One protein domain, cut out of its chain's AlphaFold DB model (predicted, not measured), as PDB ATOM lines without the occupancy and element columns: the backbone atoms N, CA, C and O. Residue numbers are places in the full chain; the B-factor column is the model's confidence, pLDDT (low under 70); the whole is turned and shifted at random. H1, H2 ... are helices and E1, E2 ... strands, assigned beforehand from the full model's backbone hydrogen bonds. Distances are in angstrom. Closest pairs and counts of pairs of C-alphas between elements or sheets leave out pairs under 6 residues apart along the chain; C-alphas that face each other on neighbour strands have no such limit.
ATOM      1  N   ILE A   2     221.326 436.849 496.276       67.62
ATOM      2  CA  ILE A   2     221.036 437.399 494.946       67.62
ATOM      3  C   ILE A   2     221.891 436.573 493.992       67.62
ATOM      4  O   ILE A   2     223.105 436.746 493.976       67.62
ATOM      5  N   ASP A   3     221.267 435.636 493.285       71.75
ATOM      6  CA  ASP A   3     221.996 434.666 492.460       71.75
ATOM      7  C   ASP A   3     222.550 435.329 491.187       71.75
ATOM      8  O   ASP A   3     223.679 435.066 490.780       71.75
ATOM      9  N   GLU A   4     221.800 436.277 490.612       82.19
ATOM     10  CA  GLU A   4     222.212 437.063 489.448       82.19
ATOM     11  C   GLU A   4     222.044 438.565 489.711       82.19
ATOM     12  O   GLU A   4     220.978 439.145 489.513       82.19
ATOM     13  N   ILE A   5     223.127 439.216 490.149       82.62
ATOM     14  CA  ILE A   5     223.117 440.638 490.545       82.62
ATOM     15  C   ILE A   5     222.629 441.580 489.437       82.62
ATOM     16  O   ILE A   5     221.995 442.595 489.704       82.62
ATOM     17  N   HIS A   6     222.890 441.220 488.182       81.62
ATOM     18  CA  HIS A   6     222.528 442.016 487.019       81.62
ATOM     19  C   HIS A   6     221.041 441.888 486.640       81.62
ATOM     20  O   HIS A   6     220.584 442.630 485.775       81.62
ATOM     21  N   LEU A   7     220.290 440.980 487.273       83.06
ATOM     22  CA  LEU A   7     218.847 440.798 487.079       83.06
ATOM     23  C   LEU A   7     218.018 441.240 488.288       83.06
ATOM     24  O   LEU A   7     216.801 441.099 488.259       83.06
ATOM     25  N   GLU A   8     218.638 441.743 489.356       85.94
ATOM     26  CA  GLU A   8     217.920 442.131 490.569       85.94
ATOM     27  C   GLU A   8     217.180 443.469 490.366       85.94
ATOM     28  O   GLU A   8     217.824 444.523 490.371       85.94
ATOM     29  N   PRO A   9     215.837 443.476 490.240       79.25
ATOM     30  CA  PRO A   9     215.085 444.686 489.901       79.25
ATOM     31  C   PRO A   9     215.116 445.750 491.006       79.25
ATOM     32  O   PRO A   9     214.820 446.916 490.753       79.25
ATOM     33  N   ARG A  10     215.477 445.378 492.243       83.19
ATOM     34  CA  ARG A  10     215.613 446.325 493.362       83.19
ATOM     35  C   ARG A  10     216.910 447.134 493.308       83.19
ATOM     36  O   ARG A  10     217.026 448.124 494.031       83.19
ATOM     37  N   LEU A  11     217.891 446.726 492.501       86.56
ATOM     38  CA  LEU A  11     219.156 447.441 492.363       86.56
ATOM     39  C   LEU A  11     219.072 448.462 491.227       86.56
ATOM     40  O   LEU A  11     218.761 448.139 490.084       86.56
ATOM     41  N   LEU A  12     219.418 449.711 491.536       88.69
ATOM     42  CA  LEU A  12     219.517 450.764 490.525       88.69
ATOM     43  C   LEU A  12     220.777 450.577 489.675       88.69
ATOM     44  O   LEU A  12     220.711 450.545 488.447       88.69
ATOM     45  N   VAL A  13     221.924 450.454 490.339       91.44
ATOM     46  CA  VAL A  13     223.245 450.286 489.729       91.44
ATOM     47  C   VAL A  13     224.116 449.404 490.616       91.44
ATOM     48  O   VAL A  13     223.895 449.328 491.825       91.44
ATOM     49  N   CYS A  14     225.141 448.793 490.029       92.81
ATOM     50  CA  CYS A  14     226.239 448.171 490.765       92.81
ATOM     51  C   CYS A  14     227.535 448.936 490.514       92.81
ATOM     52  O   CYS A  14     227.746 449.492 489.435       92.81
ATOM     53  N   VAL A  15     228.414 448.955 491.513       93.88
ATOM     54  CA  VAL A  15     229.680 449.683 491.450       93.88
ATOM     55  C   VAL A  15     230.800 448.777 491.946       93.88
ATOM     56  O   VAL A  15     230.744 448.283 493.070       93.88
ATOM     57  N   VAL A  16     231.822 448.560 491.118       92.19
ATOM     58  CA  VAL A  16     233.047 447.859 491.522       92.19
ATOM     59  C   VAL A  16     233.997 448.879 492.137       92.19
ATOM     60  O   VAL A  16     234.357 449.867 491.497       92.19
ATOM     61  N   ILE A  17     234.383 448.642 493.390       91.31
ATOM     62  CA  ILE A  17     235.091 449.627 494.228       91.31
ATOM     63  C   ILE A  17     236.495 449.185 494.661       91.31
ATOM     64  O   ILE A  17     237.231 449.973 495.251       91.31
ATOM     65  N   GLY A  18     236.866 447.931 494.403       88.62
ATOM     66  CA  GLY A  18     238.155 447.372 494.800       88.62
ATOM     67  C   GLY A  18     238.313 445.916 494.369       88.62
ATOM     68  O   GLY A  18     237.347 445.262 493.972       88.62
ATOM     69  N   ASP A  73     239.017 455.997 498.219       87.12
ATOM     70  CA  ASP A  73     238.564 456.781 499.366       87.12
ATOM     71  C   ASP A  73     237.056 457.019 499.281       87.12
ATOM     72  O   ASP A  73     236.505 457.190 498.189       87.12
ATOM     73  N   TRP A  74     236.392 457.032 500.440       90.12
ATOM     74  CA  TRP A  74     234.934 457.109 500.519       90.12
ATOM     75  C   TRP A  74     234.369 458.314 499.756       90.12
ATOM     76  O   TRP A  74     233.457 458.153 498.950       90.12
ATOM     77  N   GLU A  75     234.947 459.503 499.943       91.69
ATOM     78  CA  GLU A  75     234.477 460.731 499.288       91.69
ATOM     79  C   GLU A  75     234.515 460.631 497.757       91.69
ATOM     80  O   GLU A  75     233.598 461.075 497.063       91.69
ATOM     81  N   LEU A  76     235.573 460.023 497.213       91.25
ATOM     82  CA  LEU A  76     235.719 459.832 495.775       91.25
ATOM     83  C   LEU A  76     234.742 458.773 495.255       91.25
ATOM     84  O   LEU A  76     234.112 458.991 494.218       91.25
ATOM     85  N   LEU A  77     234.624 457.654 495.973       92.19
ATOM     86  CA  LEU A  77     233.727 456.547 495.650       92.19
ATOM     87  C   LEU A  77     232.277 457.026 495.604       92.19
ATOM     88  O   LEU A  77     231.600 456.838 494.594       92.19
ATOM     89  N   GLU A  78     231.822 457.684 496.667       94.31
ATOM     90  CA  GLU A  78     230.453 458.172 496.786       94.31
ATOM     91  C   GLU A  78     230.130 459.173 495.681       94.31
ATOM     92  O   GLU A  78     229.137 459.011 494.971       94.31
ATOM     93  N   ARG A  79     231.002 460.167 495.470       95.25
ATOM     94  CA  ARG A  79     230.808 461.160 494.410       95.25
ATOM     95  C   ARG A  79     230.672 460.493 493.042       95.25
ATOM     96  O   ARG A  79     229.757 460.827 492.297       95.25
ATOM     97  N   LYS A  80     231.549 459.541 492.713       95.00
ATOM     98  CA  LYS A  80     231.528 458.846 491.416       95.00
ATOM     99  C   LYS A  80     230.298 457.958 491.246       95.00
ATOM    100  O   LYS A  80     229.713 457.938 490.165       95.00
ATOM    101  N   ALA A  81     229.881 457.263 492.303       94.06
ATOM    102  CA  ALA A  81     228.663 456.463 492.293       94.06
ATOM    103  C   ALA A  81     227.418 457.340 492.075       94.06
ATOM    104  O   ALA A  81     226.594 457.030 491.216       94.06
ATOM    105  N   VAL A  82     227.312 458.467 492.787       94.81
ATOM    106  CA  VAL A  82     226.198 459.417 492.632       94.81
ATOM    107  C   VAL A  82     226.200 460.055 491.240       94.81
ATOM    108  O   VAL A  82     225.163 460.078 490.583       94.81
ATOM    109  N   GLU A  83     227.358 460.508 490.744       95.56
ATOM    110  CA  GLU A  83     227.510 461.037 489.377       95.56
ATOM    111  C   GLU A  83     227.003 460.041 488.325       95.56
ATOM    112  O   GLU A  83     226.307 460.425 487.378       95.56
ATOM    113  N   TYR A  84     227.329 458.760 488.503       95.12
ATOM    114  CA  TYR A  84     226.908 457.692 487.609       95.12
ATOM    115  C   TYR A  84     225.394 457.449 487.645       95.12
ATOM    116  O   TYR A  84     224.758 457.403 486.588       95.12
ATOM    117  N   VAL A  85     224.802 457.357 488.842       93.38
ATOM    118  CA  VAL A  85     223.346 457.212 489.019       93.38
ATOM    119  C   VAL A  85     222.608 458.379 488.368       93.38
ATOM    120  O   VAL A  85     221.707 458.167 487.560       93.38
ATOM    121  N   GLU A  86     223.030 459.614 488.632       93.81
ATOM    122  CA  GLU A  86     222.418 460.801 488.027       93.81
ATOM    123  C   GLU A  86     222.576 460.822 486.498       93.81
ATOM    124  O   GLU A  86     221.673 461.249 485.777       93.81
ATOM    125  N   GLY A  87     223.695 460.312 485.976       93.06
ATOM    126  CA  GLY A  87     223.882 460.080 484.544       93.06
ATOM    127  C   GLY A  87     222.842 459.124 483.964       93.06
ATOM    128  O   GLY A  87     222.172 459.467 482.991       93.06
ATOM    129  N   LYS A  88     222.652 457.956 484.587       90.94
ATOM    130  CA  LYS A  88     221.652 456.962 484.162       90.94
ATOM    131  C   LYS A  88     220.225 457.489 484.255       90.94
ATOM    132  O   LYS A  88     219.424 457.224 483.360       90.94
ATOM    133  N   LYS A  89     219.926 458.285 485.281       89.56
ATOM    134  CA  LYS A  89     218.635 458.958 485.428       89.56
ATOM    135  C   LYS A  89     218.366 459.916 484.269       89.56
ATOM    136  O   LYS A  89     217.308 459.833 483.662       89.56
ATOM    137  N   ARG A  90     219.336 460.760 483.895       90.56
ATOM    138  CA  ARG A  90     219.212 461.663 482.732       90.56
ATOM    139  C   ARG A  90     219.038 460.933 481.397       90.56
ATOM    140  O   ARG A  90     218.512 461.519 480.461       90.56
ATOM    141  N   MET A  91     219.473 459.676 481.304       88.00
ATOM    142  CA  MET A  91     219.245 458.813 480.137       88.00
ATOM    143  C   MET A  91     217.845 458.170 480.119       88.00
ATOM    144  O   MET A  91     217.583 457.331 479.262       88.00
ATOM    145  N   GLY A  92     216.971 458.518 481.065       85.62
ATOM    146  CA  GLY A  92     215.592 458.037 481.136       85.62
ATOM    147  C   GLY A  92     215.436 456.635 481.718       85.62
ATOM    148  O   GLY A  92     214.380 456.021 481.592       85.62
ATOM    149  N   ARG A  93     216.472 456.094 482.382       80.56
ATOM    150  CA  ARG A  93     216.454 454.711 482.895       80.56
ATOM    151  C   ARG A  93     215.338 454.448 483.916       80.56
ATOM    152  O   ARG A  93     214.906 453.307 484.054       80.56
ATOM    153  N   TRP A  94     214.896 455.486 484.626       81.38
ATOM    154  CA  TRP A  94     213.870 455.401 485.671       81.38
ATOM    155  C   TRP A  94     212.771 456.455 485.499       81.38
ATOM    156  O   TRP A  94     212.205 456.925 486.486       81.38
ATOM    157  N   ASP A  95     212.498 456.868 484.259       78.31
ATOM    158  CA  ASP A  95     211.427 457.826 483.993       78.31
ATOM    159  C   ASP A  95     210.056 457.231 484.345       78.31
ATOM    160  O   ASP A  95     209.757 456.060 484.097       78.31
ATOM    161  N   ALA A  96     209.205 458.056 484.958       57.41
ATOM    162  CA  ALA A  96     207.882 457.643 485.399       57.41
ATOM    163  C   ALA A  96     207.008 457.253 484.194       57.41
ATOM    164  O   ALA A  96     206.741 458.077 483.322       57.41
ATOM    165  N   GLY A  97     206.532 456.003 484.168       55.44
ATOM    166  CA  GLY A  97     205.588 455.508 483.158       55.44
ATOM    167  C   GLY A  97     206.107 454.379 482.268       55.44
ATOM    168  O   GLY A  97     205.312 453.792 481.536       55.44
ATOM    169  N   GLN A  98     207.389 454.018 482.352       54.91
ATOM    170  CA  GLN A  98     207.894 452.791 481.741       54.91
ATOM    171  C   GLN A  98     208.505 451.889 482.813       54.91
ATOM    172  O   GLN A  98     209.529 452.217 483.406       54.91
ATOM    173  N   ASP A  99     207.902 450.724 483.044       56.75
ATOM    174  CA  ASP A  99     208.470 449.700 483.927       56.75
ATOM    175  C   ASP A  99     209.567 448.910 483.188       56.75
ATOM    176  O   ASP A  99     209.503 447.699 482.988       56.75
ATOM    177  N   VAL A 100     210.576 449.633 482.689       57.09
ATOM    178  CA  VAL A 100     211.752 449.053 482.016       57.09
ATOM    179  C   VAL A 100     212.709 448.414 483.022       57.09
ATOM    180  O   VAL A 100     213.637 447.716 482.623       57.09
ATOM    181  N   SER A 101     212.499 448.620 484.327       57.12
ATOM    182  CA  SER A 101     213.361 448.064 485.377       57.12
ATOM    183  C   SER A 101     213.382 446.531 485.362       57.12
ATOM    184  O   SER A 101     214.432 445.936 485.584       57.12
ATOM    185  N   ALA A 102     212.259 445.897 485.004       59.31
ATOM    186  CA  ALA A 102     212.144 444.443 484.911       59.31
ATOM    187  C   ALA A 102     212.796 443.850 483.646       59.31
ATOM    188  O   ALA A 102     213.048 442.649 483.595       59.31
ATOM    189  N   THR A 103     213.061 444.663 482.615       64.75
ATOM    190  CA  THR A 103     213.644 444.210 481.337       64.75
ATOM    191  C   THR A 103     215.093 444.653 481.143       64.75
ATOM    192  O   THR A 103     215.812 444.067 480.332       64.75
ATOM    193  N   LEU A 104     215.548 445.667 481.882       74.62
ATOM    194  CA  LEU A 104     216.899 446.200 481.785       74.62
ATOM    195  C   LEU A 104     217.815 445.603 482.851       74.62
ATOM    196  O   LEU A 104     217.632 445.826 484.045       74.62
ATOM    197  N   ARG A 105     218.899 444.965 482.403       85.12
ATOM    198  CA  ARG A 105     219.987 444.515 483.282       85.12
ATOM    199  C   ARG A 105     220.542 445.660 484.122       85.12
ATOM    200  O   ARG A 105     220.764 446.748 483.579       85.12
ATOM    201  N   VAL A 106     220.783 445.424 485.412       88.75
ATOM    202  CA  VAL A 106     221.399 446.391 486.335       88.75
ATOM    203  C   VAL A 106     222.779 446.769 485.789       88.75
ATOM    204  O   VAL A 106     223.604 445.883 485.565       88.75
ATOM    205  N   PRO A 107     223.051 448.058 485.535       91.69
ATOM    206  CA  PRO A 107     224.286 448.467 484.907       91.69
ATOM    207  C   PRO A 107     225.398 448.486 485.965       91.69
ATOM    208  O   PRO A 107     225.169 448.853 487.125       91.69
ATOM    209  N   ILE A 108     226.594 448.059 485.567       93.12
ATOM    210  CA  ILE A 108     227.724 447.860 486.477       93.12
ATOM    211  C   ILE A 108     228.844 448.824 486.092       93.12
ATOM    212  O   ILE A 108     229.452 448.677 485.038       93.12
ATOM    213  N   MET A 109     229.137 449.803 486.945       94.75
ATOM    214  CA  MET A 109     230.266 450.716 486.765       94.75
ATOM    215  C   MET A 109     231.507 450.164 487.462       94.75
ATOM    216  O   MET A 109     231.498 449.971 488.678       94.75
ATOM    217  N   ASP A 110     232.590 449.957 486.719       93.69
ATOM    218  CA  ASP A 110     233.892 449.668 487.307       93.69
ATOM    219  C   ASP A 110     234.631 450.980 487.587       93.69
ATOM    220  O   ASP A 110     235.098 451.642 486.661       93.69
ATOM    221  N   LEU A 111     234.746 451.373 488.861       92.88
ATOM    222  CA  LEU A 111     235.464 452.598 489.234       92.88
ATOM    223  C   LEU A 111     236.985 452.435 489.261       92.88
ATOM    224  O   LEU A 111     237.693 453.437 489.330       92.88
ATOM    225  N   ILE A 112     237.498 451.206 489.197       89.06
ATOM    226  CA  ILE A 112     238.933 450.932 489.098       89.06
ATOM    227  C   ILE A 112     239.403 451.215 487.670       89.06
ATOM    228  O   ILE A 112     240.475 451.785 487.472       89.06
ATOM    229  N   ILE A 113     238.597 450.828 486.678       89.56
ATOM    230  CA  ILE A 113     238.883 451.037 485.249       89.56
ATOM    231  C   ILE A 113     238.277 452.359 484.743       89.56
ATOM    232  O   ILE A 113     238.778 452.953 483.790       89.56
ATOM    233  N   GLY A 114     237.232 452.860 485.405       90.56
ATOM    234  CA  GLY A 114     236.513 454.077 485.025       90.56
ATOM    235  C   GLY A 114     235.514 453.868 483.885       90.56
ATOM    236  O   GLY A 114     235.212 454.816 483.160       90.56
ATOM    237  N   SER A 115     235.018 452.643 483.700       93.38
ATOM    238  CA  SER A 115     234.130 452.279 482.594       93.38
ATOM    239  C   SER A 115     233.025 451.322 483.026       93.38
ATOM    240  O   SER A 115     233.197 450.505 483.926       93.38
ATOM    241  N   GLU A 116     231.892 451.385 482.333       92.38
ATOM    242  CA  GLU A 116     230.805 450.422 482.505       92.38
ATOM    243  C   GLU A 116     231.194 449.046 481.953       92.38
ATOM    244  O   GLU A 116     231.786 448.947 480.877       92.38
ATOM    245  N   ILE A 117     230.862 447.987 482.690       89.31
ATOM    246  CA  ILE A 117     231.076 446.608 482.263       89.31
ATOM    247  C   ILE A 117     229.928 446.216 481.334       89.31
ATOM    248  O   ILE A 117     228.773 446.131 481.751       89.31
ATOM    249  N   SER A 118     230.260 445.946 480.075       75.25
ATOM    250  CA  SER A 118     229.336 445.343 479.116       75.25
ATOM    251  C   SER A 118     229.180 443.855 479.436       75.25
ATOM    252  O   SER A 118     230.039 443.054 479.070       75.25
ATOM    253  N   THR A 119     228.118 443.494 480.155       57.56
ATOM    254  CA  THR A 119     227.722 442.098 480.427       57.56
ATOM    255  C   THR A 119     226.657 441.600 479.476       57.56
ATOM    256  O   THR A 119     225.674 442.351 479.266       57.56
TER     257      THR A 119
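This is residues 2 to 18 and 73 to 119 of the 119 residues of an uncharacterized protein of Aspergillus pseudocaelatus (UniProt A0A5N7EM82). One long helix, H1, runs past a small sheet of three short strands, E1, E2 and E3, and only grazes it with residues 77 to 85. A long loop, residues 91 to 107, swings out from the last residues of H1 and folds back to the sheet, and another unnamed stretch, residues 2 to 13, leads into E1. The printed part has 64 residues, with one named helix and three named strands in the order E1, H1, E2, E3; the sheet is mixed, in the order E1, E2, E3. The class is mixed, helices and strands, with 26 residues, under half of those printed, in named elements. The whole is compact, with a radius of gyration of the C-alphas of 12.2 A and spans of 36 by 28 by 18 A.

After residues 2 to 13, which hold no named element, strand E1 takes residues 14 to 16, from C-alpha 14 at (226.239, 448.171, 490.765). Helix H1 takes residues 74 to 90, 24.2 A from first to last C-alpha, from (234.934, 457.109, 500.519) to (219.212, 461.663, 482.732). Strand E2 takes residues 108 to 110, and strand E3 residues 115 to 117, ending with C-alpha 117 at (231.076, 446.608, 482.263). E1, E2 and E3 measure 6.9 A, 6.5 A and 6.4 A.

E2 is the inner strand of the sheet, and E1 and E3 are its edge strands. E1 and E2 are parallel, at 19 degrees between their directions, with N 16 and O 109 within hydrogen-bond range at 2.8 A and N 109 and O 14 at 2.9 A. E2 and E3 form a hairpin, antiparallel at 135 degrees, with N 117 and O 108 within hydrogen-bond range at 2.8 A and N 110 and O 115 at 2.9 A. H1 is on the sheet but only grazes it, with its residues 77 to 85. The closest C-alphas of H1 and E1 are those of Ala 81 and Val 15, 6.9 A apart. The closest C-alphas of H1 and E2 are those of Tyr 84 and Met 109, 7.8 A apart. In H1 every O i to N i+4 pair is within hydrogen-bond range.

The two C-alphas farthest apart are those of Asp 73 and Gly 97, at 36.8 A. Residues 19 to 72 are cut out and not printed, in the link across the cut from E1 to H1; C-alphas 18 and 73 are 10.5 A apart. The link from H1 to E2, 17 residues, is long; the link from E2 to E3, 4 residues, is tight. The mean pLDDT of the printed part is 84.0, and residue 2, residues 96 to 103 and residue 119, the chain's last, are under 70.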